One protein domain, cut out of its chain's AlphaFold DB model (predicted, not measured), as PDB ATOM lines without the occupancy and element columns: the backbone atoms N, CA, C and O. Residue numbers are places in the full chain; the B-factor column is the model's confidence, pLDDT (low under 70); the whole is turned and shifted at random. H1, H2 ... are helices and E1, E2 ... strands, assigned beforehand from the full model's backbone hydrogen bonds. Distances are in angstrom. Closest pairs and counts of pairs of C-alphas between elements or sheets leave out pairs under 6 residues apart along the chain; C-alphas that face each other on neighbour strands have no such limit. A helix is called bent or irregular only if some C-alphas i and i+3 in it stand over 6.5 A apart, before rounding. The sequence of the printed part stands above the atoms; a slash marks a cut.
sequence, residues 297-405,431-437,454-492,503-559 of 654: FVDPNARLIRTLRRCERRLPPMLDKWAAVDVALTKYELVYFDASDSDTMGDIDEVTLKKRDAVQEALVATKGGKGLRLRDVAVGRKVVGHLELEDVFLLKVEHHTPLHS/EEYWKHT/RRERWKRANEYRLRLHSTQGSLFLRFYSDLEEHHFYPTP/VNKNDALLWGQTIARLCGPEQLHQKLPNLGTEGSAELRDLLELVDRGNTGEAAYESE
ATOM      1  N   PHE A 297      22.492 -37.721 233.881       94.94
ATOM      2  CA  PHE A 297      23.703 -37.490 234.677       94.94
ATOM      3  C   PHE A 297      24.058 -36.001 234.794       94.94
ATOM      4  O   PHE A 297      23.964 -35.250 233.825       94.94
ATOM      5  N   VAL A 298      24.545 -35.592 235.969       95.75
ATOM      6  CA  VAL A 298      25.063 -34.235 236.239       95.75
ATOM      7  C   VAL A 298      26.377 -34.000 235.491       95.75
ATOM      8  O   VAL A 298      26.606 -32.924 234.942       95.75
ATOM      9  N   ASP A 299      27.241 -35.018 235.448       95.94
ATOM     10  CA  ASP A 299      28.420 -35.048 234.579       95.94
ATOM     11  C   ASP A 299      28.681 -36.498 234.109       95.94
ATOM     12  O   ASP A 299      29.281 -37.290 234.848       95.94
ATOM     13  N   PRO A 300      28.276 -36.872 232.877       95.25
ATOM     14  CA  PRO A 300      28.488 -38.218 232.331       95.25
ATOM     15  C   PRO A 300      29.975 -38.573 232.155       95.25
ATOM     16  O   PRO A 300      30.336 -39.752 232.082       95.25
ATOM     17  N   ASN A 301      30.847 -37.564 232.102       95.62
ATOM     18  CA  ASN A 301      32.291 -37.698 231.942       95.62
ATOM     19  C   ASN A 301      33.034 -37.752 233.283       95.62
ATOM     20  O   ASN A 301      34.235 -38.048 233.314       95.62
ATOM     21  N   ALA A 302      32.332 -37.533 234.398       96.75
ATOM     22  CA  ALA A 302      32.913 -37.618 235.724       96.75
ATOM     23  C   ALA A 302      33.428 -39.030 236.016       96.75
ATOM     24  O   ALA A 302      32.778 -40.042 235.748       96.75
ATOM     25  N   ARG A 303      34.621 -39.095 236.608       97.56
ATOM     26  CA  ARG A 303      35.291 -40.360 236.914       97.56
ATOM     27  C   ARG A 303      34.817 -40.943 238.239       97.56
ATOM     28  O   ARG A 303      34.643 -40.214 239.218       97.56
ATOM     29  N   LEU A 304      34.701 -42.268 238.292       98.06
ATOM     30  CA  LEU A 304      34.400 -43.003 239.521       98.06
ATOM     31  C   LEU A 304      35.524 -42.824 240.561       98.06
ATOM     32  O   LEU A 304      36.658 -43.260 240.350       98.06
ATOM     33  N   ILE A 305      35.206 -42.206 241.704       97.69
ATOM     34  CA  ILE A 305      36.142 -41.939 242.816       97.69
ATOM     35  C   ILE A 305      36.344 -43.192 243.685       97.69
ATOM     36  O   ILE A 305      37.448 -43.465 244.187       97.69
ATOM     37  N   ARG A 306      35.274 -43.976 243.842       97.06
ATOM     38  CA  ARG A 306      35.261 -45.305 244.465       97.06
ATOM     39  C   ARG A 306      35.000 -46.383 243.422       97.06
ATOM     40  O   ARG A 306      34.521 -46.096 242.332       97.06
ATOM     41  N   THR A 307      35.343 -47.616 243.767       97.25
ATOM     42  CA  THR A 307      34.914 -48.784 243.002       97.25
ATOM     43  C   THR A 307      33.397 -48.945 243.135       97.25
ATOM     44  O   THR A 307      32.865 -48.799 244.233       97.25
ATOM     45  N   LEU A 308      32.717 -49.222 242.024       97.06
ATOM     46  CA  LEU A 308      31.320 -49.640 241.920       97.06
ATOM     47  C   LEU A 308      31.056 -50.794 242.894       97.06
ATOM     48  O   LEU A 308      31.702 -51.837 242.763       97.06
ATOM     49  N   ARG A 309      30.133 -50.624 243.850       96.81
ATOM     50  CA  ARG A 309      29.777 -51.672 244.829       96.81
ATOM     51  C   ARG A 309      28.307 -52.052 244.745       96.81
ATOM     52  O   ARG A 309      27.462 -51.176 244.576       96.81
ATOM     53  N   ARG A 310      28.011 -53.331 244.954       96.38
ATOM     54  CA  ARG A 310      26.654 -53.849 245.125       96.38
ATOM     55  C   ARG A 310      26.190 -53.669 246.569       96.38
ATOM     56  O   ARG A 310      26.898 -54.000 247.524       96.38
ATOM     57  N   CYS A 311      24.997 -53.115 246.737       96.94
ATOM     58  CA  CYS A 311      24.411 -52.832 248.039       96.94
ATOM     59  C   CYS A 311      22.883 -52.968 247.994       96.94
ATOM     60  O   CYS A 311      22.276 -53.097 246.931       96.94
ATOM     61  N   GLU A 312      22.245 -52.914 249.157       96.12
ATOM     62  CA  GLU A 312      20.806 -52.672 249.248       96.12
ATOM     63  C   GLU A 312      20.546 -51.198 249.565       96.12
ATOM     64  O   GLU A 312      21.139 -50.647 250.497       96.12
ATOM     65  N   ARG A 313      19.630 -50.574 248.811       96.38
ATOM     66  CA  ARG A 313      19.136 -49.208 249.044       96.38
ATOM     67  C   ARG A 313      17.722 -49.192 249.622       96.38
ATOM     68  O   ARG A 313      16.912 -50.065 249.311       96.38
ATOM     69  N   ARG A 314      17.406 -48.147 250.386       96.25
ATOM     70  CA  ARG A 314      16.059 -47.781 250.859       96.25
ATOM     71  C   ARG A 314      15.925 -46.254 250.823       96.25
ATOM     72  O   ARG A 314      16.894 -45.556 251.115       96.25
ATOM     73  N   LEU A 315      14.754 -45.730 250.466       95.50
ATOM     74  CA  LEU A 315      14.496 -44.282 250.368       95.50
ATOM     75  C   LEU A 315      13.092 -43.945 250.912       95.50
ATOM     76  O   LEU A 315      12.169 -43.710 250.126       95.50
ATOM     77  N   PRO A 316      12.879 -43.958 252.241       92.06
ATOM     78  CA  PRO A 316      11.566 -43.693 252.824       92.06
ATOM     79  C   PRO A 316      11.078 -42.260 252.549       92.06
ATOM     80  O   PRO A 316      11.886 -41.326 252.591       92.06
ATOM     81  N   PRO A 317       9.771 -42.030 252.303       92.06
ATOM     82  CA  PRO A 317       8.671 -43.000 252.209       92.06
ATOM     83  C   PRO A 317       8.383 -43.455 250.758       92.06
ATOM     84  O   PRO A 317       7.261 -43.832 250.431       92.06
ATOM     85  N   MET A 318       9.335 -43.300 249.829       89.44
ATOM     86  CA  MET A 318       9.139 -43.621 248.404       89.44
ATOM     87  C   MET A 318       9.539 -45.057 248.047       89.44
ATOM     88  O   MET A 318       8.977 -45.633 247.118       89.44
ATOM     89  N   LEU A 319      10.504 -45.620 248.770       90.38
ATOM     90  CA  LEU A 319      10.998 -46.984 248.621       90.38
ATOM     91  C   LEU A 319      11.301 -47.540 250.018       90.38
ATOM     92  O   LEU A 319      12.436 -47.478 250.491       90.38
ATOM     93  N   ASP A 320      10.259 -48.024 250.696       90.75
ATOM     94  CA  ASP A 320      10.349 -48.531 252.074       90.75
ATOM     95  C   ASP A 320      10.868 -49.974 252.165       90.75
ATOM     96  O   ASP A 320      11.418 -50.351 253.201       90.75
ATOM     97  N   LYS A 321      10.749 -50.769 251.093       92.56
ATOM     98  CA  LYS A 321      11.456 -52.052 250.961       92.56
ATOM     99  C   LYS A 321      12.911 -51.816 250.547       92.56
ATOM    100  O   LYS A 321      13.198 -50.917 249.763       92.56
ATOM    101  N   TRP A 322      13.817 -52.662 251.034       94.25
ATOM    102  CA  TRP A 322      15.194 -52.713 250.541       94.25
ATOM    103  C   TRP A 322      15.226 -53.285 249.119       94.25
ATOM    104  O   TRP A 322      14.597 -54.310 248.859       94.25
ATOM    105  N   ALA A 323      15.968 -52.644 248.217       93.88
ATOM    106  CA  ALA A 323      16.178 -53.100 246.844       93.88
ATOM    107  C   ALA A 323      17.677 -53.215 246.540       93.88
ATOM    108  O   ALA A 323      18.440 -52.311 246.884       93.88
ATOM    109  N   ALA A 324      18.087 -54.300 245.884       94.31
ATOM    110  CA  ALA A 324      19.460 -54.481 245.420       94.31
ATOM    111  C   ALA A 324      19.785 -53.479 244.299       94.31
ATOM    112  O   ALA A 324      18.996 -53.316 243.368       94.31
ATOM    113  N   VAL A 325      20.943 -52.827 244.386       96.25
ATOM    114  CA  VAL A 325      21.477 -51.914 243.366       96.25
ATOM    115  C   VAL A 325      22.999 -51.993 243.313       96.25
ATOM    116  O   VAL A 325      23.653 -52.325 244.302       96.25
ATOM    117  N   ASP A 326      23.566 -51.621 242.172       97.25
ATOM    118  CA  ASP A 326      24.987 -51.299 242.061       97.25
ATOM    119  C   ASP A 326      25.169 -49.782 242.124       97.25
ATOM    120  O   ASP A 326      24.457 -49.043 241.445       97.25
ATOM    121  N   VAL A 327      26.125 -49.305 242.918       97.88
ATOM    122  CA  VAL A 327      26.294 -47.874 243.205       97.88
ATOM    123  C   VAL A 327      27.640 -47.361 242.721       97.88
ATOM    124  O   VAL A 327      28.689 -47.878 243.112       97.88
ATOM    125  N   ALA A 328      27.608 -46.308 241.903       98.06
ATOM    126  CA  ALA A 328      28.777 -45.532 241.497       98.06
ATOM    127  C   ALA A 328      28.813 -44.181 242.231       98.06
ATOM    128  O   ALA A 328      27.772 -43.580 242.488       98.06
ATOM    129  N   LEU A 329      30.017 -43.696 242.542       98.50
ATOM    130  CA  LEU A 329      30.250 -42.391 243.170       98.50
ATOM    131  C   LEU A 329      31.220 -41.575 242.322       98.50
ATOM    132  O   LEU A 329      32.384 -41.965 242.162       98.50
ATOM    133  N   THR A 330      30.750 -40.440 241.810       98.38
ATOM    134  CA  THR A 330      31.577 -39.452 241.110       98.38
ATOM    135  C   THR A 330      31.950 -38.306 242.057       98.38
ATOM    136  O   THR A 330      31.816 -38.420 243.276       98.38
ATOM    137  N   LYS A 331      32.458 -37.193 241.514       98.06
ATOM    138  CA  LYS A 331      32.655 -35.947 242.270       98.06
ATOM    139  C   LYS A 331      31.333 -35.215 242.554       98.06
ATOM    140  O   LYS A 331      31.277 -34.456 243.515       98.06
ATOM    141  N   TYR A 332      30.317 -35.411 241.716       98.38
ATOM    142  CA  TYR A 332      29.111 -34.575 241.677       98.38
ATOM    143  C   TYR A 332      27.862 -35.312 242.146       98.38
ATOM    144  O   TYR A 332      26.959 -34.688 242.688       98.38
ATOM    145  N   GLU A 333      27.808 -36.631 241.964       98.12
ATOM    146  CA  GLU A 333      26.617 -37.431 242.238       98.12
ATOM    147  C   GLU A 333      26.947 -38.880 242.620       98.12
ATOM    148  O   GLU A 333      28.048 -39.398 242.387       98.12
ATOM    149  N   LEU A 334      25.952 -39.539 243.206       98.38
ATOM    150  CA  LEU A 334      25.927 -40.955 243.533       98.38
ATOM    151  C   LEU A 334      24.783 -41.609 242.741       98.38
ATOM    152  O   LEU A 334      23.617 -41.273 242.935       98.38
ATOM    153  N   VAL A 335      25.117 -42.529 241.833       97.88
ATOM    154  CA  VAL A 335      24.180 -43.142 240.870       97.88
ATOM    155  C   VAL A 335      23.876 -44.583 241.258       97.88
ATOM    156  O   VAL A 335      24.797 -45.327 241.603       97.88
ATOM    157  N   TYR A 336      22.606 -44.989 241.162       96.12
ATOM    158  CA  TYR A 336      22.172 -46.376 241.361       96.12
ATOM    159  C   TYR A 336      21.786 -47.013 240.023       96.12
ATOM    160  O   TYR A 336      20.883 -46.535 239.332       96.12
ATOM    161  N   PHE A 337      22.402 -48.145 239.709       95.94
ATOM    162  CA  PHE A 337      21.974 -49.045 238.640       95.94
ATOM    163  C   PHE A 337      21.127 -50.176 239.228       95.94
ATOM    164  O   PHE A 337      21.348 -50.594 240.368       95.94
ATOM    165  N   ASP A 338      20.162 -50.670 238.458       94.06
ATOM    166  CA  ASP A 338      19.433 -51.890 238.797       94.06
ATOM    167  C   ASP A 338      20.421 -53.059 238.934       94.06
ATOM    168  O   ASP A 338      21.329 -53.202 238.113       94.06
ATOM    169  N   ALA A 339      20.263 -53.865 239.987       92.62
ATOM    170  CA  ALA A 339      21.042 -55.086 240.192       92.62
ATOM    171  C   ALA A 339      20.198 -56.359 240.006       92.62
ATOM    172  O   ALA A 339      20.703 -57.450 240.252       92.62
ATOM    173  N   SER A 340      18.933 -56.236 239.585       87.12
ATOM    174  CA  SER A 340      18.257 -57.347 238.906       87.12
ATOM    175  C   SER A 340      18.881 -57.545 237.521       87.12
ATOM    176  O   SER A 340      19.296 -56.574 236.885       87.12
ATOM    177  N   ASP A 341      19.034 -58.800 237.096       65.62
ATOM    178  CA  ASP A 341      19.884 -59.124 235.949       65.62
ATOM    179  C   ASP A 341      19.383 -58.500 234.635       65.62
ATOM    180  O   ASP A 341      18.178 -58.409 234.357       65.62
ATOM    181  N   SER A 342      20.346 -58.052 233.819       63.03
ATOM    182  CA  SER A 342      20.116 -57.272 232.592       63.03
ATOM    183  C   SER A 342      19.294 -58.001 231.531       63.03
ATOM    184  O   SER A 342      18.793 -57.364 230.613       63.03
ATOM    185  N   ASP A 343      19.126 -59.309 231.684       66.56
ATOM    186  CA  ASP A 343      18.430 -60.236 230.787       66.56
ATOM    187  C   ASP A 343      16.913 -59.954 230.693       66.56
ATOM    188  O   ASP A 343      16.199 -60.571 229.906       66.56
ATOM    189  N   THR A 344      16.410 -59.013 231.503       69.25
ATOM    190  CA  THR A 344      15.044 -58.464 231.435       69.25
ATOM    191  C   THR A 344      14.934 -57.148 230.655       69.25
ATOM    192  O   THR A 344      13.825 -56.658 230.430       69.25
ATOM    193  N   MET A 345      16.052 -56.563 230.214       68.56
ATOM    194  CA  MET A 345      16.049 -55.571 229.136       68.56
ATOM    195  C   MET A 345      15.929 -56.337 227.808       68.56
ATOM    196  O   MET A 345      16.543 -57.388 227.664       68.56
ATOM    197  N   GLY A 346      15.082 -55.854 226.891       78.94
ATOM    198  CA  GLY A 346      14.656 -56.595 225.692       78.94
ATOM    199  C   GLY A 346      15.717 -56.694 224.590       78.94
ATOM    200  O   GLY A 346      16.879 -56.976 224.862       78.94
ATOM    201  N   ASP A 347      15.326 -56.441 223.339       83.88
ATOM    202  CA  ASP A 347      16.236 -56.463 222.183       83.88
ATOM    203  C   ASP A 347      17.261 -55.307 222.241       83.88
ATOM    204  O   ASP A 347      17.132 -54.289 221.560       83.88
ATOM    205  N   ILE A 348      18.286 -55.456 223.087       86.75
ATOM    206  CA  ILE A 348      19.489 -54.621 223.083       86.75
ATOM    207  C   ILE A 348      20.233 -54.888 221.773       86.75
ATOM    208  O   ILE A 348      20.477 -56.037 221.403       86.75
ATOM    209  N   ASP A 349      20.630 -53.824 221.083       90.62
ATOM    210  CA  ASP A 349      21.364 -53.937 219.833       90.62
ATOM    211  C   ASP A 349      22.760 -54.571 220.023       90.62
ATOM    212  O   ASP A 349      23.417 -54.442 221.061       90.62
ATOM    213  N   GLU A 350      23.245 -55.245 218.978       93.19
ATOM    214  CA  GLU A 350      24.515 -55.981 219.005       93.19
ATOM    215  C   GLU A 350      25.734 -55.075 219.287       93.19
ATOM    216  O   GLU A 350      26.773 -55.554 219.750       93.19
ATOM    217  N   VAL A 351      25.632 -53.764 219.027       91.38
ATOM    218  CA  VAL A 351      26.706 -52.797 219.297       91.38
ATOM    219  C   VAL A 351      26.722 -52.432 220.781       91.38
ATOM    220  O   VAL A 351      27.786 -52.485 221.396       91.38
ATOM    221  N   THR A 352      25.572 -52.144 221.392       89.12
ATOM    222  CA  THR A 352      25.449 -51.906 222.837       89.12
ATOM    223  C   THR A 352      25.822 -53.144 223.649       89.12
ATOM    224  O   THR A 352      26.502 -52.994 224.663       89.12
ATOM    225  N   LEU A 353      25.485 -54.359 223.197       90.69
ATOM    226  CA  LEU A 353      25.963 -55.597 223.830       90.69
ATOM    227  C   LEU A 353      27.499 -55.681 223.823       90.69
ATOM    228  O   LEU A 353      28.109 -55.849 224.877       90.69
ATOM    229  N   LYS A 354      28.152 -55.444 222.676       92.44
ATOM    230  CA  LYS A 354      29.627 -55.415 222.588       92.44
ATOM    231  C   LYS A 354      30.254 -54.294 223.426       92.44
ATOM    232  O   LYS A 354      31.271 -54.529 224.080       92.44
ATOM    233  N   LYS A 355      29.654 -53.093 223.447       91.75
ATOM    234  CA  LYS A 355      30.083 -51.981 224.317       91.75
ATOM    235  C   LYS A 355      29.960 -52.388 225.805       91.75
ATOM    236  O   LYS A 355      30.902 -52.171 226.564       91.75
ATOM    237  N   ARG A 356      28.850 -53.023 226.217       92.06
ATOM    238  CA  ARG A 356      28.591 -53.512 227.591       92.06
ATOM    239  C   ARG A 356      29.608 -54.567 228.022       92.06
ATOM    240  O   ARG A 356      30.143 -54.476 229.123       92.06
ATOM    241  N   ASP A 357      29.894 -55.542 227.169       91.94
ATOM    242  CA  ASP A 357      30.774 -56.658 227.520       91.94
ATOM    243  C   ASP A 357      32.237 -56.185 227.668       91.94
ATOM    244  O   ASP A 357      32.907 -56.534 228.641       91.94
ATOM    245  N   ALA A 358      32.700 -55.267 226.807       93.75
ATOM    246  CA  ALA A 358      34.000 -54.603 226.964       93.75
ATOM    247  C   ALA A 358      34.080 -53.728 228.238       93.75
ATOM    248  O   ALA A 358      35.113 -53.687 228.915       93.75
ATOM    249  N   VAL A 359      32.986 -53.050 228.605       93.25
ATOM    250  CA  VAL A 359      32.866 -52.328 229.885       93.25
ATOM    251  C   VAL A 359      32.935 -53.292 231.071       93.25
ATOM    252  O   VAL A 359      33.600 -52.982 232.061       93.25
ATOM    253  N   GLN A 360      32.314 -54.469 230.982       92.75
ATOM    254  CA  GLN A 360      32.357 -55.485 232.033       92.75
ATOM    255  C   GLN A 360      33.775 -56.045 232.227       92.75
ATOM    256  O   GLN A 360      34.244 -56.124 233.365       92.75
ATOM    257  N   GLU A 361      34.512 -56.338 231.152       93.44
ATOM    258  CA  GLU A 361      35.932 -56.705 231.251       93.44
ATOM    259  C   GLU A 361      36.759 -55.603 231.931       93.44
ATOM    260  O   GLU A 361      37.556 -55.880 232.834       93.44
ATOM    261  N   ALA A 362      36.536 -54.336 231.562       94.50
ATOM    262  CA  ALA A 362      37.210 -53.196 232.177       94.50
ATOM    263  C   ALA A 362      36.850 -53.037 233.668       94.50
ATOM    264  O   ALA A 362      37.735 -52.776 234.491       94.50
ATOM    265  N   LEU A 363      35.582 -53.242 234.045       94.75
ATOM    266  CA  LEU A 363      35.108 -53.255 235.433       94.75
ATOM    267  C   LEU A 363      35.802 -54.355 236.248       94.75
ATOM    268  O   LEU A 363      36.293 -54.078 237.343       94.75
ATOM    269  N   VAL A 364      35.907 -55.572 235.715       94.38
ATOM    270  CA  VAL A 364      36.571 -56.711 236.373       94.38
ATOM    271  C   VAL A 364      38.072 -56.446 236.531       94.38
ATOM    272  O   VAL A 364      38.618 -56.566 237.632       94.38
ATOM    273  N   ALA A 365      38.739 -55.999 235.463       93.69
ATOM    274  CA  ALA A 365      40.171 -55.697 235.444       93.69
ATOM    275  C   ALA A 365      40.573 -54.581 236.432       93.69
ATOM    276  O   ALA A 365      41.656 -54.619 237.024       93.69
ATOM    277  N   THR A 366      39.683 -53.608 236.651       94.56
ATOM    278  CA  THR A 366      39.855 -52.499 237.609       94.56
ATOM    279  C   THR A 366      39.248 -52.764 238.996       94.56
ATOM    280  O   THR A 366      39.400 -51.926 239.887       94.56
ATOM    281  N   LYS A 367      38.607 -53.924 239.208       94.75
ATOM    282  CA  LYS A 367      37.882 -54.313 240.436       94.75
ATOM    283  C   LYS A 367      36.777 -53.328 240.841       94.75
ATOM    284  O   LYS A 367      36.745 -52.834 241.966       94.75
ATOM    285  N   GLY A 368      35.892 -53.027 239.897       94.25
ATOM    286  CA  GLY A 368      34.755 -52.124 240.063       94.25
ATOM    287  C   GLY A 368      34.965 -50.734 239.463       94.25
ATOM    288  O   GLY A 368      34.391 -49.770 239.950       94.25
ATOM    289  N   GLY A 369      35.786 -50.563 238.431       95.94
ATOM    290  CA  GLY A 369      35.704 -49.367 237.584       95.94
ATOM    291  C   GLY A 369      36.236 -48.058 238.152       95.94
ATOM    292  O   GLY A 369      35.950 -47.008 237.581       95.94
ATOM    293  N   LYS A 370      36.999 -48.064 239.252       96.50
ATOM    294  CA  LYS A 370      37.558 -46.814 239.793       96.50
ATOM    295  C   LYS A 370      38.417 -46.117 238.729       96.50
ATOM    296  O   LYS A 370      39.426 -46.661 238.289       96.50
ATOM    297  N   GLY A 371      38.030 -44.897 238.361       96.19
ATOM    298  CA  GLY A 371      38.668 -44.097 237.317       96.19
ATOM    299  C   GLY A 371      38.012 -44.153 235.928       96.19
ATOM    300  O   GLY A 371      38.323 -43.262 235.137       96.19
ATOM    301  N   LEU A 372      37.112 -45.110 235.642       96.69
ATOM    302  CA  LEU A 372      36.248 -45.105 234.440       96.69
ATOM    303  C   LEU A 372      35.328 -43.866 234.451       96.69
ATOM    304  O   LEU A 372      35.070 -43.323 235.533       96.69
ATOM    305  N   ARG A 373      34.827 -43.411 233.288       96.69
ATOM    306  CA  ARG A 373      33.781 -42.369 233.242       96.69
ATOM    307  C   ARG A 373      32.438 -42.979 233.665       96.69
ATOM    308  O   ARG A 373      32.204 -44.174 233.478       96.69
ATOM    309  N   LEU A 374      31.540 -42.159 234.207       96.75
ATOM    310  CA  LEU A 374      30.200 -42.586 234.616       96.75
ATOM    311  C   LEU A 374      29.397 -43.180 233.449       96.75
ATOM    312  O   LEU A 374      28.803 -44.245 233.612       96.75
ATOM    313  N   ARG A 375      29.441 -42.536 232.272       95.12
ATOM    314  CA  ARG A 375      28.771 -43.011 231.051       95.12
ATOM    315  C   ARG A 375      29.227 -44.410 230.639       95.12
ATOM    316  O   ARG A 375      28.387 -45.242 230.319       95.12
ATOM    317  N   ASP A 376      30.532 -44.683 230.722       94.69
ATOM    318  CA  ASP A 376      31.114 -45.973 230.348       94.69
ATOM    319  C   ASP A 376      30.514 -47.073 231.242       94.69
ATOM    320  O   ASP A 376      30.017 -48.082 230.760       94.69
ATOM    321  N   VAL A 377      30.459 -46.829 232.558       95.56
ATOM    322  CA  VAL A 377      29.916 -47.757 233.572       95.56
ATOM    323  C   VAL A 377      28.385 -47.906 233.513       95.56
ATOM    324  O   VAL A 377      27.834 -48.825 234.127       95.56
ATOM    325  N   ALA A 378      27.695 -47.035 232.773       94.88
ATOM    326  CA  ALA A 378      26.250 -47.071 232.557       94.88
ATOM    327  C   ALA A 378      25.819 -47.843 231.293       94.88
ATOM    328  O   ALA A 378      24.635 -48.147 231.149       94.88
ATOM    329  N   VAL A 379      26.743 -48.174 230.380       92.62
ATOM    330  CA  VAL A 379      26.415 -48.851 229.114       92.62
ATOM    331  C   VAL A 379      25.689 -50.176 229.366       92.62
ATOM    332  O   VAL A 379      26.178 -51.035 230.097       92.62
ATOM    333  N   GLY A 380      24.522 -50.350 228.736       90.44
ATOM    334  CA  GLY A 380      23.706 -51.561 228.860       90.44
ATOM    335  C   GLY A 380      23.122 -51.794 230.259       90.44
ATOM    336  O   GLY A 380      22.781 -52.930 230.584       90.44
ATOM    337  N   ARG A 381      23.047 -50.758 231.113       92.12
ATOM    338  CA  ARG A 381      22.600 -50.869 232.510       92.12
ATOM    339  C   ARG A 381      21.529 -49.833 232.840       92.12
ATOM    340  O   ARG A 381      21.670 -48.638 232.598       92.12
ATOM    341  N   LYS A 382      20.443 -50.305 233.445       93.31
ATOM    342  CA  LYS A 382      19.269 -49.509 233.812       93.31
ATOM    343  C   LYS A 382      19.565 -48.613 235.018       93.31
ATOM    344  O   LYS A 382      19.728 -49.109 236.131       93.31
ATOM    345  N   VAL A 383      19.598 -47.296 234.824       94.44
ATOM    346  CA  VAL A 383      19.671 -46.324 235.931       94.44
ATOM    347  C   VAL A 383      18.330 -46.312 236.674       94.44
ATOM    348  O   VAL A 383      17.282 -46.094 236.073       94.44
ATOM    349  N   VAL A 384      18.348 -46.541 237.991       95.06
ATOM    350  CA  VAL A 384      17.146 -46.550 238.859       95.06
ATOM    351  C   VAL A 384      17.093 -45.354 239.819       95.06
ATOM    352  O   VAL A 384      16.346 -45.352 240.810       95.06
ATOM    353  N   GLY A 385      17.910 -44.345 239.519       95.75
ATOM    354  CA  GLY A 385      17.980 -43.035 240.151       95.75
ATOM    355  C   GLY A 385      19.422 -42.558 240.335       95.75
ATOM    356  O   GLY A 385      20.382 -43.292 240.101       95.75
ATOM    357  N   HIS A 386      19.546 -41.349 240.857       97.19
ATOM    358  CA  HIS A 386      20.800 -40.737 241.280       97.19
ATOM    359  C   HIS A 386      20.546 -39.839 242.501       97.19
ATOM    360  O   HIS A 386      19.407 -39.717 242.961       97.19
ATOM    361  N   LEU A 387      21.606 -39.280 243.071       97.69
ATOM    362  CA  LEU A 387      21.569 -38.292 244.142       97.69
ATOM    363  C   LEU A 387      22.747 -37.340 243.959       97.69
ATOM    364  O   LEU A 387      23.903 -37.748 244.072       97.69
ATOM    365  N   GLU A 388      22.444 -36.075 243.702       98.19
ATOM    366  CA  GLU A 388      23.436 -35.010 243.595       98.19
ATOM    367  C   GLU A 388      24.087 -34.774 244.967       98.19
ATOM    368  O   GLU A 388      23.411 -34.728 245.998       98.19
ATOM    369  N   LEU A 389      25.416 -34.660 245.009       98.31
ATOM    370  CA  LEU A 389      26.151 -34.537 246.269       98.31
ATOM    371  C   LEU A 389      26.013 -33.150 246.892       98.31
ATOM    372  O   LEU A 389      26.122 -33.060 248.110       98.31
ATOM    373  N   GLU A 390      25.740 -32.094 246.115       98.06
ATOM    374  CA  GLU A 390      25.433 -30.756 246.656       98.06
ATOM    375  C   GLU A 390      24.119 -30.725 247.454       98.06
ATOM    376  O   GLU A 390      23.951 -29.940 248.385       98.06
ATOM    377  N   ASP A 391      23.221 -31.659 247.144       98.12
ATOM    378  CA  ASP A 391      21.904 -31.812 247.754       98.12
ATOM    379  C   ASP A 391      21.983 -32.442 249.165       98.12
ATOM    380  O   ASP A 391      21.016 -32.389 249.931       98.12
ATOM    381  N   VAL A 392      23.126 -33.056 249.517       98.50
ATOM    382  CA  VAL A 392      23.369 -33.797 250.771       98.50
ATOM    383  C   VAL A 392      23.836 -32.865 251.889       98.50
ATOM    384  O   VAL A 392      24.929 -32.308 251.837       98.50
ATOM    385  N   PHE A 393      23.047 -32.753 252.959       98.25
ATOM    386  CA  PHE A 393      23.322 -31.825 254.065       98.25
ATOM    387  C   PHE A 393      23.572 -32.495 255.424       98.25
ATOM    388  O   PHE A 393      23.884 -31.807 256.396       98.25
ATOM    389  N   LEU A 394      23.400 -33.815 255.543       98.31
ATOM    390  CA  LEU A 394      23.757 -34.586 256.741       98.31
ATOM    391  C   LEU A 394      24.074 -36.034 256.343       98.31
ATOM    392  O   LEU A 394      23.324 -36.656 255.591       98.31
ATOM    393  N   LEU A 395      25.175 -36.569 256.868       98.19
ATOM    394  CA  LEU A 395      25.715 -37.893 256.571       98.19
ATOM    395  C   LEU A 395      26.047 -38.632 257.867       98.19
ATOM    396  O   LEU A 395      26.769 -38.113 258.714       98.19
ATOM    397  N   LYS A 396      25.583 -39.872 258.013       98.19
ATOM    398  CA  LYS A 396      25.989 -40.759 259.115       98.19
ATOM    399  C   LYS A 396      26.180 -42.187 258.630       98.19
ATOM    400  O   LYS A 396      25.670 -42.557 257.577       98.19
ATOM    401  N   VAL A 397      26.848 -43.002 259.434       98.00
ATOM    402  CA  VAL A 397      26.809 -44.459 259.333       98.00
ATOM    403  C   VAL A 397      26.242 -45.001 260.636       98.00
ATOM    404  O   VAL A 397      26.870 -44.895 261.685       98.00
ATOM    405  N   GLU A 398      25.034 -45.548 260.569       97.38
ATOM    406  CA  GLU A 398      24.403 -46.218 261.705       97.38
ATOM    407  C   GLU A 398      25.029 -47.605 261.874       97.38
ATOM    408  O   GLU A 398      25.028 -48.388 260.926       97.38
ATOM    409  N   HIS A 399      25.531 -47.929 263.063       95.50
ATOM    410  CA  HIS A 399      25.976 -49.276 263.413       95.50
ATOM    411  C   HIS A 399      24.910 -49.977 264.252       95.50
ATOM    412  O   HIS A 399      24.635 -49.582 265.387       95.50
ATOM    413  N   HIS A 400      24.332 -51.025 263.668       93.69
ATOM    414  CA  HIS A 400      23.291 -51.860 264.250       93.69
ATOM    415  C   HIS A 400      23.921 -53.169 264.741       93.69
ATOM    416  O   HIS A 400      24.187 -54.077 263.944       93.69
ATOM    417  N   THR A 401      24.140 -53.268 266.054       90.62
ATOM    418  CA  THR A 401      24.673 -54.473 266.722       90.62
ATOM    419  C   THR A 401      23.821 -55.712 266.415       90.62
ATOM    420  O   THR A 401      22.623 -55.568 266.152       90.62
ATOM    421  N   PRO A 402      24.375 -56.938 266.403       89.94
ATOM    422  CA  PRO A 402      23.636 -58.122 265.978       89.94
ATOM    423  C   PRO A 402      22.471 -58.391 266.932       89.94
ATOM    424  O   PRO A 402      22.559 -58.121 268.132       89.94
ATOM    425  N   LEU A 403      21.383 -58.980 266.428       85.19
ATOM    426  CA  LEU A 403      20.389 -59.561 267.329       85.19
ATOM    427  C   LEU A 403      20.995 -60.820 267.953       85.19
ATOM    428  O   LEU A 403      20.896 -61.906 267.383       85.19
ATOM    429  N   HIS A 404      21.631 -60.667 269.116       79.88
ATOM    430  CA  HIS A 404      22.025 -61.796 269.948       79.88
ATOM    431  C   HIS A 404      20.776 -62.619 270.266       79.88
ATOM    432  O   HIS A 404      19.867 -62.152 270.955       79.88
ATOM    433  N   SER A 405      20.739 -63.843 269.742       66.12
ATOM    434  CA  SER A 405      19.722 -64.841 270.053       66.12
ATOM    435  C   SER A 405      19.665 -65.070 271.562       66.12
ATOM    436  O   SER A 405      20.484 -65.798 272.122       66.12
ATOM    437  N   GLU A 431      26.527 -61.536 244.746       83.06
ATOM    438  CA  GLU A 431      27.916 -61.206 244.422       83.06
ATOM    439  C   GLU A 431      28.023 -59.865 243.682       83.06
ATOM    440  O   GLU A 431      27.134 -59.482 242.919       83.06
ATOM    441  N   GLU A 432      29.111 -59.138 243.942       87.62
ATOM    442  CA  GLU A 432      29.459 -57.857 243.308       87.62
ATOM    443  C   GLU A 432      29.490 -57.975 241.774       87.62
ATOM    444  O   GLU A 432      30.107 -58.896 241.248       87.62
ATOM    445  N   TYR A 433      28.918 -57.010 241.045       84.06
ATOM    446  CA  TYR A 433      28.783 -57.054 239.575       84.06
ATOM    447  C   TYR A 433      30.093 -57.327 238.804       84.06
ATOM    448  O   TYR A 433      30.092 -57.980 237.765       84.06
ATOM    449  N   TRP A 434      31.230 -56.858 239.327       88.12
ATOM    450  CA  TRP A 434      32.566 -57.028 238.736       88.12
ATOM    451  C   TRP A 434      33.322 -58.273 239.241       88.12
ATOM    452  O   TRP A 434      34.443 -58.534 238.797       88.12
ATOM    453  N   LYS A 435      32.752 -59.057 240.167       89.62
ATOM    454  CA  LYS A 435      33.265 -60.393 240.494       89.62
ATOM    455  C   LYS A 435      32.776 -61.366 239.424       89.62
ATOM    456  O   LYS A 435      31.716 -61.967 239.554       89.62
ATOM    457  N   HIS A 436      33.596 -61.598 238.402       71.62
ATOM    458  CA  HIS A 436      33.513 -62.856 237.664       71.62
ATOM    459  C   HIS A 436      33.997 -63.999 238.563       71.62
ATOM    460  O   HIS A 436      35.133 -64.460 238.458       71.62
ATOM    461  N   THR A 437      33.115 -64.454 239.449       62.78
ATOM    462  CA  THR A 437      33.109 -65.837 239.912       62.78
ATOM    463  C   THR A 437      32.427 -66.633 238.796       62.78
ATOM    464  O   THR A 437      31.225 -66.452 238.589       62.78
ATOM    465  N   ARG A 454      19.205 -63.495 252.625       86.94
ATOM    466  CA  ARG A 454      19.969 -62.247 252.853       86.94
ATOM    467  C   ARG A 454      19.429 -61.391 254.010       86.94
ATOM    468  O   ARG A 454      20.200 -60.833 254.788       86.94
ATOM    469  N   ARG A 455      18.101 -61.347 254.185       87.50
ATOM    470  CA  ARG A 455      17.419 -60.665 255.304       87.50
ATOM    471  C   ARG A 455      17.791 -61.233 256.680       87.50
ATOM    472  O   ARG A 455      17.842 -60.474 257.640       87.50
ATOM    473  N   GLU A 456      18.038 -62.535 256.798       89.00
ATOM    474  CA  GLU A 456      18.490 -63.175 258.039       89.00
ATOM    475  C   GLU A 456      19.986 -63.020 258.267       89.00
ATOM    476  O   GLU A 456      20.395 -62.746 259.395       89.00
ATOM    477  N   ARG A 457      20.788 -63.124 257.200       91.00
ATOM    478  CA  ARG A 457      22.225 -62.815 257.238       91.00
ATOM    479  C   ARG A 457      22.444 -61.424 257.853       91.00
ATOM    480  O   ARG A 457      23.186 -61.299 258.820       91.00
ATOM    481  N   TRP A 458      21.680 -60.421 257.406       92.62
ATOM    482  CA  TRP A 458      21.692 -59.069 257.979       92.62
ATOM    483  C   TRP A 458      21.255 -58.965 259.452       92.62
ATOM    484  O   TRP A 458      21.735 -58.064 260.133       92.62
ATOM    485  N   LYS A 459      20.385 -59.846 259.979       90.50
ATOM    486  CA  LYS A 459      20.014 -59.853 261.418       90.50
ATOM    487  C   LYS A 459      21.161 -60.335 262.313       90.50
ATOM    488  O   LYS A 459      21.280 -59.879 263.448       90.50
ATOM    489  N   ARG A 460      21.958 -61.286 261.806       90.38
ATOM    490  CA  ARG A 460      23.065 -61.953 262.520       90.38
ATOM    491  C   ARG A 460      24.408 -61.225 262.378       90.38
ATOM    492  O   ARG A 460      25.360 -61.608 263.047       90.38
ATOM    493  N   ALA A 461      24.486 -60.217 261.511       91.75
ATOM    494  CA  ALA A 461      25.687 -59.429 261.265       91.75
ATOM    495  C   ALA A 461      25.701 -58.098 262.036       91.75
ATOM    496  O   ALA A 461      24.646 -57.526 262.327       91.75
ATOM    497  N   ASN A 462      26.899 -57.566 262.284       92.12
ATOM    498  CA  ASN A 462      27.115 -56.138 262.536       92.12
ATOM    499  C   ASN A 462      26.692 -55.347 261.280       92.12
ATOM    500  O   ASN A 462      27.418 -55.317 260.287       92.12
ATOM    501  N   GLU A 463      25.495 -54.754 261.277       94.38
ATOM    502  CA  GLU A 463      24.939 -54.080 260.095       94.38
ATOM    503  C   GLU A 463      25.289 -52.586 260.124       94.38
ATOM    504  O   GLU A 463      24.787 -51.831 260.958       94.38
ATOM    505  N   TYR A 464      26.131 -52.149 259.186       96.31
ATOM    506  CA  TYR A 464      26.475 -50.740 258.998       96.31
ATOM    507  C   TYR A 464      25.620 -50.140 257.873       96.31
ATOM    508  O   TYR A 464      25.675 -50.588 256.726       96.31
ATOM    509  N   ARG A 465      24.813 -49.120 258.190       97.38
ATOM    510  CA  ARG A 465      23.936 -48.424 257.232       97.38
ATOM    511  C   ARG A 465      24.448 -47.011 256.977       97.38
ATOM    512  O   ARG A 465      24.321 -46.140 257.836       97.38
ATOM    513  N   LEU A 466      24.981 -46.758 255.784       98.38
ATOM    514  CA  LEU A 466      25.304 -45.405 255.331       98.38
ATOM    515  C   LEU A 466      24.000 -44.645 255.061       98.38
ATOM    516  O   LEU A 466      23.204 -45.036 254.207       98.38
ATOM    517  N   ARG A 467      23.789 -43.556 255.795       98.19
ATOM    518  CA  ARG A 467      22.575 -42.741 255.797       98.19
ATOM    519  C   ARG A 467      22.881 -41.334 255.295       98.19
ATOM    520  O   ARG A 467      23.567 -40.569 255.973       98.19
ATOM    521  N   LEU A 468      22.330 -40.986 254.135       98.31
ATOM    522  CA  LEU A 468      22.443 -39.660 253.524       98.31
ATOM    523  C   LEU A 468      21.100 -38.932 253.626       98.31
ATOM    524  O   LEU A 468      20.069 -39.462 253.213       98.31
ATOM    525  N   HIS A 469      21.099 -37.712 254.158       98.12
ATOM    526  CA  HIS A 469      19.947 -36.810 254.111       98.12
ATOM    527  C   HIS A 469      20.176 -35.744 253.050       98.12
ATOM    528  O   HIS A 469      21.179 -35.028 253.102       98.12
ATOM    529  N   SER A 470      19.221 -35.619 252.136       97.94
ATOM    530  CA  SER A 470      19.206 -34.598 251.091       97.94
ATOM    531  C   SER A 470      17.880 -33.848 251.050       97.94
ATOM    532  O   SER A 470      16.944 -34.174 251.787       97.94
ATOM    533  N   THR A 471      17.758 -32.834 250.187       96.88
ATOM    534  CA  THR A 471      16.474 -32.129 250.006       96.88
ATOM    535  C   THR A 471      15.348 -33.058 249.525       96.88
ATOM    536  O   THR A 471      14.170 -32.791 249.787       96.88
ATOM    537  N   GLN A 472      15.713 -34.174 248.884       95.69
ATOM    538  CA  GLN A 472      14.810 -35.171 248.307       95.69
ATOM    539  C   GLN A 472      14.289 -36.184 249.341       95.69
ATOM    540  O   GLN A 472      13.158 -36.655 249.211       95.69
ATOM    541  N   GLY A 473      15.071 -36.514 250.379       96.00
ATOM    542  CA  GLY A 473      14.672 -37.487 251.402       96.00
ATOM    543  C   GLY A 473      15.815 -37.992 252.289       96.00
ATOM    544  O   GLY A 473      16.814 -37.309 252.507       96.00
ATOM    545  N   SER A 474      15.661 -39.212 252.811       97.12
ATOM    546  CA  SER A 474      16.712 -39.930 253.543       97.12
ATOM    547  C   SER A 474      17.032 -41.240 252.827       97.12
ATOM    548  O   SER A 474      16.243 -42.181 252.872       97.12
ATOM    549  N   LEU A 475      18.183 -41.300 252.164       97.81
ATOM    550  CA  LEU A 475      18.710 -42.516 251.555       97.81
ATOM    551  C   LEU A 475      19.431 -43.350 252.618       97.81
ATOM    552  O   LEU A 475      20.227 -42.819 253.394       97.81
ATOM    553  N   PHE A 476      19.210 -44.660 252.600       98.00
ATOM    554  CA  PHE A 476      19.983 -45.636 253.361       98.00
ATOM    555  C   PHE A 476      20.611 -46.643 252.394       98.00
ATOM    556  O   PHE A 476      19.921 -47.142 251.504       98.00
ATOM    557  N   LEU A 477      21.894 -46.951 252.583       98.19
ATOM    558  CA  LEU A 477      22.670 -47.935 251.823       98.19
ATOM    559  C   LEU A 477      23.348 -48.919 252.789       98.19
ATOM    560  O   LEU A 477      23.886 -48.495 253.811       98.19
ATOM    561  N   ARG A 478      23.370 -50.213 252.454       96.81
ATOM    562  CA  ARG A 478      24.132 -51.248 253.186       96.81
ATOM    563  C   ARG A 478      24.856 -52.182 252.212       96.81
ATOM    564  O   ARG A 478      24.221 -52.775 251.339       96.81
ATOM    565  N   PHE A 479      26.183 -52.251 252.296       96.94
ATOM    566  CA  PHE A 479      27.030 -52.857 251.260       96.94
ATOM    567  C   PHE A 479      27.155 -54.371 251.440       96.94
ATOM    568  O   PHE A 479      27.281 -54.862 252.558       96.94
ATOM    569  N   TYR A 480      27.125 -55.137 250.346       95.19
ATOM    570  CA  TYR A 480      27.192 -56.601 250.448       95.19
ATOM    571  C   TYR A 480      28.559 -57.100 250.911       95.19
ATOM    572  O   TYR A 480      28.631 -58.157 251.528       95.19
ATOM    573  N   SER A 481      29.622 -56.327 250.690       94.31
ATOM    574  CA  SER A 481      30.949 -56.594 251.243       94.31
ATOM    575  C   SER A 481      30.990 -56.545 252.765       94.31
ATOM    576  O   SER A 481      31.595 -57.430 253.356       94.31
ATOM    577  N   ASP A 482      30.298 -55.597 253.402       94.50
ATOM    578  CA  ASP A 482      30.211 -55.516 254.869       94.50
ATOM    579  C   ASP A 482      29.541 -56.784 255.443       94.50
ATOM    580  O   ASP A 482      29.914 -57.286 256.504       94.50
ATOM    581  N   LEU A 483      28.583 -57.351 254.697       93.56
ATOM    582  CA  LEU A 483      27.933 -58.619 255.028       93.56
ATOM    583  C   LEU A 483      28.817 -59.843 254.726       93.56
ATOM    584  O   LEU A 483      28.819 -60.798 255.498       93.56
ATOM    585  N   GLU A 484      29.551 -59.850 253.610       92.00
ATOM    586  CA  GLU A 484      30.519 -60.903 253.266       92.00
ATOM    587  C   GLU A 484      31.671 -60.970 254.277       92.00
ATOM    588  O   GLU A 484      31.998 -62.058 254.749       92.00
ATOM    589  N   GLU A 485      32.264 -59.828 254.636       91.06
ATOM    590  CA  GLU A 485      33.375 -59.724 255.587       91.06
ATOM    591  C   GLU A 485      32.987 -60.348 256.932       91.06
ATOM    592  O   GLU A 485      33.728 -61.174 257.455       91.06
ATOM    593  N   HIS A 486      31.770 -60.079 257.417       89.12
ATOM    594  CA  HIS A 486      31.226 -60.694 258.630       89.12
ATOM    595  C   HIS A 486      31.018 -62.222 258.529       89.12
ATOM    596  O   HIS A 486      30.981 -62.913 259.547       89.12
ATOM    597  N   HIS A 487      30.856 -62.786 257.328       86.12
ATOM    598  CA  HIS A 487      30.771 -64.241 257.150       86.12
ATOM    599  C   HIS A 487      32.146 -64.916 257.085       86.12
ATOM    600  O   HIS A 487      32.268 -66.056 257.528       86.12
ATOM    601  N   PHE A 488      33.168 -64.237 256.557       86.12
ATOM    602  CA  PHE A 488      34.543 -64.756 256.525       86.12
ATOM    603  C   PHE A 488      35.302 -64.517 257.836       86.12
ATOM    604  O   PHE A 488      36.129 -65.340 258.227       86.12
ATOM    605  N   TYR A 489      34.992 -63.419 258.525       87.00
ATOM    606  CA  TYR A 489      35.608 -62.980 259.773       87.00
ATOM    607  C   TYR A 489      34.523 -62.593 260.794       87.00
ATOM    608  O   TYR A 489      34.386 -61.416 261.131       87.00
ATOM    609  N   PRO A 490      33.720 -63.555 261.291       82.00
ATOM    610  CA  PRO A 490      32.798 -63.283 262.387       82.00
ATOM    611  C   PRO A 490      33.610 -62.861 263.618       82.00
ATOM    612  O   PRO A 490      34.393 -63.664 264.133       82.00
ATOM    613  N   THR A 491      33.467 -61.614 264.084       80.00
ATOM    614  CA  THR A 491      34.213 -61.169 265.269       80.00
ATOM    615  C   THR A 491      33.827 -62.038 266.471       80.00
ATOM    616  O   THR A 491      32.637 -62.310 266.667       80.00
ATOM    617  N   PRO A 492      34.798 -62.516 267.277       76.44
ATOM    618  CA  PRO A 492      34.501 -63.322 268.455       76.44
ATOM    619  C   PRO A 492      33.566 -62.547 269.386       76.44
ATOM    620  O   PRO A 492      33.904 -61.467 269.866       76.44
ATOM    621  N   VAL A 503      37.667 -48.219 265.489       90.50
ATOM    622  CA  VAL A 503      36.554 -48.348 264.539       90.50
ATOM    623  C   VAL A 503      37.022 -49.141 263.321       90.50
ATOM    624  O   VAL A 503      37.954 -48.708 262.638       90.50
ATOM    625  N   ASN A 504      36.374 -50.280 263.048       90.75
ATOM    626  CA  ASN A 504      36.669 -51.091 261.865       90.75
ATOM    627  C   ASN A 504      36.327 -50.325 260.569       90.75
ATOM    628  O   ASN A 504      35.377 -49.545 260.518       90.75
ATOM    629  N   LYS A 505      37.109 -50.540 259.509       93.88
ATOM    630  CA  LYS A 505      37.046 -49.794 258.243       93.88
ATOM    631  C   LYS A 505      36.192 -50.501 257.187       93.88
ATOM    632  O   LYS A 505      36.669 -50.753 256.084       93.88
ATOM    633  N   ASN A 506      34.937 -50.784 257.530       95.00
ATOM    634  CA  ASN A 506      33.941 -51.304 256.587       95.00
ATOM    635  C   ASN A 506      33.662 -50.327 255.425       95.00
ATOM    636  O   ASN A 506      33.979 -49.130 255.493       95.00
ATOM    637  N   ASP A 507      33.058 -50.824 254.344       96.62
ATOM    638  CA  ASP A 507      32.777 -50.025 253.156       96.62
ATOM    639  C   ASP A 507      31.778 -48.901 253.441       96.62
ATOM    640  O   ASP A 507      32.001 -47.794 252.949       96.62
ATOM    641  N   ALA A 508      30.753 -49.110 254.277       97.69
ATOM    642  CA  ALA A 508      29.825 -48.042 254.663       97.69
ATOM    643  C   ALA A 508      30.538 -46.810 255.261       97.69
ATOM    644  O   ALA A 508      30.276 -45.680 254.837       97.69
ATOM    645  N   LEU A 509      31.483 -47.012 256.187       97.38
ATOM    646  CA  LEU A 509      32.307 -45.947 256.772       97.38
ATOM    647  C   LEU A 509      33.292 -45.344 255.775       97.38
ATOM    648  O   LEU A 509      33.439 -44.124 255.725       97.38
ATOM    649  N   LEU A 510      33.944 -46.161 254.946       97.38
ATOM    650  CA  LEU A 510      34.878 -45.666 253.934       97.38
ATOM    651  C   LEU A 510      34.163 -44.839 252.844       97.38
ATOM    652  O   LEU A 510      34.699 -43.827 252.377       97.38
ATOM    653  N   TRP A 511      32.953 -45.229 252.442       98.25
ATOM    654  CA  TRP A 511      32.087 -44.442 251.563       98.25
ATOM    655  C   TRP A 511      31.621 -43.159 252.251       98.25
ATOM    656  O   TRP A 511      31.789 -42.082 251.680       98.25
ATOM    657  N   GLY A 512      31.142 -43.254 253.497       98.25
ATOM    658  CA  GLY A 512      30.745 -42.105 254.309       98.25
ATOM    659  C   GLY A 512      31.848 -41.051 254.434       98.25
ATOM    660  O   GLY A 512      31.616 -39.885 254.133       98.25
ATOM    661  N   GLN A 513      33.075 -41.470 254.759       98.06
ATOM    662  CA  GLN A 513      34.270 -40.615 254.817       98.06
ATOM    663  C   GLN A 513      34.564 -39.927 253.476       98.06
ATOM    664  O   GLN A 513      34.973 -38.768 253.441       98.06
ATOM    665  N   THR A 514      34.346 -40.619 252.355       98.25
ATOM    666  CA  THR A 514      34.607 -40.060 251.019       98.25
ATOM    667  C   THR A 514      33.579 -38.999 250.653       98.25
ATOM    668  O   THR A 514      33.957 -37.917 250.221       98.25
ATOM    669  N   ILE A 515      32.293 -39.279 250.872       98.50
ATOM    670  CA  ILE A 515      31.214 -38.321 250.610       98.50
ATOM    671  C   ILE A 515      31.336 -37.124 251.564       98.50
ATOM    672  O   ILE A 515      31.250 -35.986 251.115       98.50
ATOM    673  N   ALA A 516      31.665 -37.345 252.843       98.38
ATOM    674  CA  ALA A 516      31.877 -36.265 253.806       98.38
ATOM    675  C   ALA A 516      32.997 -35.293 253.385       98.38
ATOM    676  O   ALA A 516      32.860 -34.080 253.537       98.38
ATOM    677  N   ARG A 517      34.080 -35.813 252.794       97.94
ATOM    678  CA  ARG A 517      35.172 -35.009 252.219       97.94
ATOM    679  C   ARG A 517      34.814 -34.321 250.897       97.94
ATOM    680  O   ARG A 517      35.446 -33.321 250.574       97.94
ATOM    681  N   LEU A 518      33.848 -34.842 250.135       98.06
ATOM    682  CA  LEU A 518      33.364 -34.230 248.888       98.06
ATOM    683  C   LEU A 518      32.391 -33.075 249.164       98.06
ATOM    684  O   LEU A 518      32.541 -32.014 248.567       98.06
ATOM    685  N   CYS A 519      31.450 -33.259 250.095       98.12
ATOM    686  CA  CYS A 519      30.525 -32.215 250.553       98.12
ATOM    687  C   CYS A 519      31.243 -31.132 251.385       98.12
ATOM    688  O   CYS A 519      30.937 -29.946 251.288       98.12
ATOM    689  N   GLY A 520      32.216 -31.532 252.210       97.75
ATOM    690  CA  GLY A 520      32.956 -30.627 253.089       97.75
ATOM    691  C   GLY A 520      32.153 -30.126 254.305       97.75
ATOM    692  O   GLY A 520      30.956 -30.393 254.441       97.75
ATOM    693  N   PRO A 521      32.808 -29.393 255.225       97.25
ATOM    694  CA  PRO A 521      32.207 -28.990 256.498       97.25
ATOM    695  C   PRO A 521      31.195 -27.840 256.372       97.25
ATOM    696  O   PRO A 521      30.366 -27.674 257.257       97.25
ATOM    697  N   GLU A 522      31.246 -27.054 255.291       97.50
ATOM    698  CA  GLU A 522      30.330 -25.922 255.062       97.50
ATOM    699  C   GLU A 522      28.946 -26.379 254.567       97.50
ATOM    700  O   GLU A 522      27.939 -25.720 254.823       97.50
ATOM    701  N   GLN A 523      28.888 -27.511 253.856       97.81
ATOM    702  CA  GLN A 523      27.652 -28.071 253.298       97.81
ATOM    703  C   GLN A 523      26.939 -29.006 254.289       97.81
ATOM    704  O   GLN A 523      25.711 -29.104 254.304       97.81
ATOM    705  N   LEU A 524      27.705 -29.704 255.132       98.25
ATOM    706  CA  LEU A 524      27.172 -30.645 256.112       98.25
ATOM    707  C   LEU A 524      26.773 -29.919 257.401       98.25
ATOM    708  O   LEU A 524      27.611 -29.462 258.170       98.25
ATOM    709  N   HIS A 525      25.476 -29.900 257.705       97.44
ATOM    710  CA  HIS A 525      24.886 -29.277 258.897       97.44
ATOM    711  C   HIS A 525      25.195 -30.019 260.224       97.44
ATOM    712  O   HIS A 525      24.429 -29.921 261.189       97.44
ATOM    713  N   GLN A 526      26.293 -30.775 260.298       96.94
ATOM    714  CA  GLN A 526      26.727 -31.534 261.473       96.94
ATOM    715  C   GLN A 526      28.181 -31.211 261.833       96.94
ATOM    716  O   GLN A 526      28.983 -30.828 260.989       96.94
ATOM    717  N   LYS A 527      28.543 -31.390 263.104       97.50
ATOM    718  CA  LYS A 527      29.907 -31.120 263.570       97.50
ATOM    719  C   LYS A 527      30.807 -32.320 263.284       97.50
ATOM    720  O   LYS A 527      30.616 -33.361 263.900       97.50
ATOM    721  N   LEU A 528      31.789 -32.133 262.403       97.38
ATOM    722  CA  LEU A 528      32.831 -33.111 262.073       97.38
ATOM    723  C   LEU A 528      34.217 -32.559 262.473       97.38
ATOM    724  O   LEU A 528      34.982 -32.143 261.600       97.38
ATOM    725  N   PRO A 529      34.532 -32.442 263.781       97.56
ATOM    726  CA  PRO A 529      35.780 -31.832 264.262       97.56
ATOM    727  C   PRO A 529      37.067 -32.520 263.771       97.56
ATOM    728  O   PRO A 529      38.122 -31.892 263.790       97.56
ATOM    729  N   ASN A 530      36.988 -33.777 263.332       97.31
ATOM    730  CA  ASN A 530      38.090 -34.594 262.831       97.31
ATOM    731  C   ASN A 530      38.026 -34.817 261.301       97.31
ATOM    732  O   ASN A 530      38.724 -35.687 260.774       97.31
ATOM    733  N   LEU A 531      37.199 -34.068 260.557       97.31
ATOM    734  CA  LEU A 531      37.137 -34.188 259.095       97.31
ATOM    735  C   LEU A 531      38.506 -33.882 258.466       97.31
ATOM    736  O   LEU A 531      39.106 -32.841 258.725       97.31
ATOM    737  N   GLY A 532      39.008 -34.796 257.634       95.56
ATOM    738  CA  GLY A 532      40.328 -34.690 257.016       95.56
ATOM    739  C   GLY A 532      41.517 -35.095 257.900       95.56
ATOM    740  O   GLY A 532      42.642 -35.027 257.414       95.56
ATOM    741  N   THR A 533      41.329 -35.565 259.144       93.62
ATOM    742  CA  THR A 533      42.457 -36.023 259.992       93.62
ATOM    743  C   THR A 533      42.950 -37.446 259.675       93.62
ATOM    744  O   THR A 533      43.756 -37.986 260.428       93.62
ATOM    745  N   GLU A 534      42.454 -38.080 258.606       84.06
ATOM    746  CA  GLU A 534      42.979 -39.337 258.037       84.06
ATOM    747  C   GLU A 534      43.033 -40.533 259.025       84.06
ATOM    748  O   GLU A 534      43.973 -41.328 259.013       84.06
ATOM    749  N   GLY A 535      42.022 -40.714 259.887       91.06
ATOM    750  CA  GLY A 535      42.084 -41.745 260.938       91.06
ATOM    751  C   GLY A 535      40.750 -42.187 261.544       91.06
ATOM    752  O   GLY A 535      39.677 -41.786 261.107       91.06
ATOM    753  N   SER A 536      40.809 -43.011 262.598       93.88
ATOM    754  CA  SER A 536      39.612 -43.468 263.332       93.88
ATOM    755  C   SER A 536      38.905 -42.352 264.112       93.88
ATOM    756  O   SER A 536      37.797 -42.554 264.596       93.88
ATOM    757  N   ALA A 537      39.524 -41.179 264.268       95.38
ATOM    758  CA  ALA A 537      38.851 -39.983 264.775       95.38
ATOM    759  C   ALA A 537      37.804 -39.480 263.761       95.38
ATOM    760  O   ALA A 537      36.629 -39.400 264.090       95.38
ATOM    761  N   GLU A 538      38.206 -39.293 262.500       96.00
ATOM    762  CA  GLU A 538      37.320 -38.919 261.389       96.00
ATOM    763  C   GLU A 538      36.156 -39.906 261.196       96.00
ATOM    764  O   GLU A 538      35.026 -39.493 260.964       96.00
ATOM    765  N   LEU A 539      36.406 -41.214 261.342       96.62
ATOM    766  CA  LEU A 539      35.345 -42.226 261.242       96.62
ATOM    767  C   LEU A 539      34.377 -42.209 262.438       96.62
ATOM    768  O   LEU A 539      33.203 -42.526 262.261       96.62
ATOM    769  N   ARG A 540      34.831 -41.817 263.639       96.12
ATOM    770  CA  ARG A 540      33.964 -41.688 264.826       96.12
ATOM    771  C   ARG A 540      32.993 -40.516 264.723       96.12
ATOM    772  O   ARG A 540      31.877 -40.644 265.205       96.12
ATOM    773  N   ASP A 541      33.362 -39.434 264.040       96.94
ATOM    774  CA  ASP A 541      32.456 -38.300 263.791       96.94
ATOM    775  C   ASP A 541      31.262 -38.662 262.880       96.94
ATOM    776  O   ASP A 541      30.251 -37.956 262.857       96.94
ATOM    777  N   LEU A 542      31.382 -39.751 262.111       97.31
ATOM    778  CA  LEU A 542      30.349 -40.251 261.198       97.31
ATOM    779  C   LEU A 542      29.523 -41.396 261.797       97.31
ATOM    780  O   LEU A 542      28.422 -41.660 261.315       97.31
ATOM    781  N   LEU A 543      30.053 -42.085 262.809       97.00
ATOM    782  CA  LEU A 543      29.477 -43.294 263.389       97.00
ATOM    783  C   LEU A 543      28.379 -42.957 264.410       97.00
ATOM    784  O   LEU A 543      28.624 -42.277 265.402       97.00
ATOM    785  N   GLU A 544      27.179 -43.494 264.206       96.06
ATOM    786  CA  GLU A 544      26.089 -43.457 265.183       96.06
ATOM    787  C   GLU A 544      25.803 -44.883 265.664       96.06
ATOM    788  O   GLU A 544      25.503 -45.760 264.857       96.06
ATOM    789  N   LEU A 545      25.925 -45.137 266.971       94.38
ATOM    790  CA  LEU A 545      25.547 -46.423 267.568       94.38
ATOM    791  C   LEU A 545      24.024 -46.489 267.708       94.38
ATOM    792  O   LEU A 545      23.406 -45.548 268.209       94.38
ATOM    793  N   VAL A 546      23.426 -47.582 267.232       94.00
ATOM    794  CA  VAL A 546      21.979 -47.693 267.036       94.00
ATOM    795  C   VAL A 546      21.482 -49.070 267.489       94.00
ATOM    796  O   VAL A 546      21.706 -50.076 266.818       94.00
ATOM    797  N   ASP A 547      20.764 -49.129 268.616       89.75
ATOM    798  CA  ASP A 547      20.181 -50.391 269.088       89.75
ATOM    799  C   ASP A 547      19.013 -50.814 268.190       89.75
ATOM    800  O   ASP A 547      17.998 -50.115 268.116       89.75
ATOM    801  N   ARG A 548      19.075 -52.018 267.608       85.69
ATOM    802  CA  ARG A 548      17.975 -52.590 266.803       85.69
ATOM    803  C   ARG A 548      16.634 -52.705 267.547       85.69
ATOM    804  O   ARG A 548      15.587 -52.818 266.917       85.69
ATOM    805  N   GLY A 549      16.654 -52.707 268.884       82.56
ATOM    806  CA  GLY A 549      15.447 -52.679 269.720       82.56
ATOM    807  C   GLY A 549      14.849 -51.278 269.901       82.56
ATOM    808  O   GLY A 549      13.634 -51.148 270.025       82.56
ATOM    809  N   ASN A 550      15.684 -50.231 269.873       77.12
ATOM    810  CA  ASN A 550      15.263 -48.832 270.011       77.12
ATOM    811  C   ASN A 550      15.066 -48.138 268.652       77.12
ATOM    812  O   ASN A 550      14.462 -47.064 268.591       77.12
ATOM    813  N   THR A 551      15.514 -48.746 267.545       67.19
ATOM    814  CA  THR A 551      15.142 -48.320 266.193       67.19
ATOM    815  C   THR A 551      13.654 -48.483 265.975       67.19
ATOM    816  O   THR A 551      13.162 -49.520 265.530       67.19
ATOM    817  N   GLY A 552      12.934 -47.395 266.207       57.75
ATOM    818  CA  GLY A 552      11.578 -47.224 265.738       57.75
ATOM    819  C   GLY A 552      11.515 -47.107 264.214       57.75
ATOM    820  O   GLY A 552      11.056 -46.086 263.717       57.75
ATOM    821  N   GLU A 553      11.883 -48.155 263.469       59.00
ATOM    822  CA  GLU A 553      11.387 -48.346 262.098       59.00
ATOM    823  C   GLU A 553       9.848 -48.380 262.154       59.00
ATOM    824  O   GLU A 553       9.190 -47.571 261.503       59.00
ATOM    825  N   ALA A 554       9.293 -49.138 263.111       52.78
ATOM    826  CA  ALA A 554       7.879 -49.088 263.491       52.78
ATOM    827  C   ALA A 554       7.406 -47.692 263.955       52.78
ATOM    828  O   ALA A 554       6.250 -47.330 263.744       52.78
ATOM    829  N   ALA A 555       8.269 -46.873 264.575       53.91
ATOM    830  CA  ALA A 555       7.904 -45.510 264.970       53.91
ATOM    831  C   ALA A 555       7.842 -44.566 263.761       53.91
ATOM    832  O   ALA A 555       6.892 -43.789 263.672       53.91
ATOM    833  N   TYR A 556       8.783 -44.675 262.819       55.69
ATOM    834  CA  TYR A 556       8.803 -43.911 261.570       55.69
ATOM    835  C   TYR A 556       7.609 -44.287 260.683       55.69
ATOM    836  O   TYR A 556       6.899 -43.401 260.214       55.69
ATOM    837  N   GLU A 557       7.296 -45.580 260.566       50.09
ATOM    838  CA  GLU A 557       6.057 -46.088 259.957       50.09
ATOM    839  C   GLU A 557       4.803 -45.565 260.690       50.09
ATOM    840  O   GLU A 557       3.799 -45.213 260.062       50.09
ATOM    841  N   SER A 558       4.856 -45.406 262.020       45.69
ATOM    842  CA  SER A 558       3.765 -44.791 262.791       45.69
ATOM    843  C   SER A 558       3.664 -43.262 262.646       45.69
ATOM    844  O   SER A 558       2.592 -42.713 262.893       45.69
ATOM    845  N   GLU A 559       4.735 -42.557 262.263       43.53
ATOM    846  CA  GLU A 559       4.737 -41.100 262.057       43.53
ATOM    847  C   GLU A 559       4.402 -40.704 260.614       43.53
ATOM    848  O   GLU A 559       3.713 -39.699 260.408       43.53
TER     849      GLU A 559
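Overview. This is residues 297 to 405, 431 to 437, 454 to 492 and 503 to 559 of the 654 residues of the protein "Hypothetical protein" of Trieres chinensis (UniProt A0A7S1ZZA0). One strongly twisted sheet of eight strands is folded back on itself: a small leaf, E4 and E3, faces a larger leaf, E1, E7, E6, E5 and E8, with E2 as the hinge. The long helix H5 packs on the larger leaf, mostly on E5 and E6, while H1 and H2 lie beyond the small leaf at one end of the longest axis. The printed part has 212 residues, with seven named helices and eight named strands in the order E1 E2 E3 H1 H2 E4 E5 H3 E6 E7 H4 H5 H6 E8 H7. The mixed sheet runs E4 E3 E2 E1 E7 E6 E5 E8, and the class is mixed, helices and strands. The whole is compact, with a radius of gyration of the C-alphas of 17.5 A and spans of 52 by 42 by 36 A.

Arrangement. Begin at E2, residues 319 to 329, the hinge, which bends by 92 degrees at residue 322. On its two sides are E1, residues 309 to 315, and E3, residues 333 to 338; the three form a meander, each strand the antiparallel neighbour of the one before. Look for N 311 and O 325, 2.9 A, and for N 337 and O 326, 2.8 A. E4, residues 383 to 388, is an edge strand antiparallel to E3, with N 387 and O 334 at 2.8 A. On the larger leaf, E7, residues 474 to 479, is antiparallel to E1, with N 312 and O 478 at 2.9 A. E6, residues 463 to 470, forms a hairpin with E7, where N 466 and O 477 are 2.8 A apart. E5, residues 392 to 400, is antiparallel to E6, with N 465 and O 398 at 2.8 A. The other edge strand, E8, residues 543 to 546, is parallel to E5, with N 399 and O 544 at 2.8 A. H5, residues 507 to 523, is on the sheet; its closest C-alphas to E6 are those of Leu 466 and Ala 508, 5.3 A. H5 has a kink of 55 degrees near residue 517 and is irregular, C-alphas 518 and 521 being 9.3 A apart. With residues 507 to 508 alone it only just touches H4, residues 480 to 488, by 3 pairs of C-alphas within 8 A, the closest being Asp 482 and Asp 507 at 6.3 A. H4 is on the sheet at a height of 8.9 A, over none of the strands. H3, residues 454 to 460, only grazes the sheet and is close to H4 but not clearly touching, with C-alphas 458 and 483 at 6.9 A. H6, residues 536 to 540, only just touches H5, by 3 pairs; the closest C-alphas are those of Leu 509 and Leu 539, 6.6 A. H2, residues 374 to 378, only grazes the sheet. It only just touches H1, residues 350 to 366, by 3 pairs, the closest C-alphas being those of Val 359 and Val 377, 6.6 A. H1 is not on the sheet, nor is H7, residues 553 to 559, which touches no helix. Every O i to N i+4 pair is within hydrogen-bond range in H1, H2, H4, H6 and H7; H3 has 2 of 3 and H5 has 10 of 13.

Along the chain. Find C-alpha 309 at (29.777, -51.672, 244.829), where E1 begins; it runs 17.9 A, and E2 after it 20.5 A. H1 starts at C-alpha 350, (24.515, -55.981, 219.005), and spans 24.4 A. E5 and H5 each span 22.5 A, and E6 spans 22.2 A. H7 ends at C-alpha 559, (4.737, -41.100, 262.057).

Size, cuts and confidence. The C-alphas of Val 351 and Ser 405 are the two farthest apart, at 52.6 A. Look for three cuts: C-alphas 405 and 431 are 27.2 A apart, 437 and 454 are 18.8 A apart, and 492 and 503 are 15.6 A apart. Of the links that are printed whole, E3 to H1 and H5 to H6 are long. The mean pLDDT of the printed part is 91.3; it is under 70 at residues 341 to 345, 405, 437 and 551 to 559.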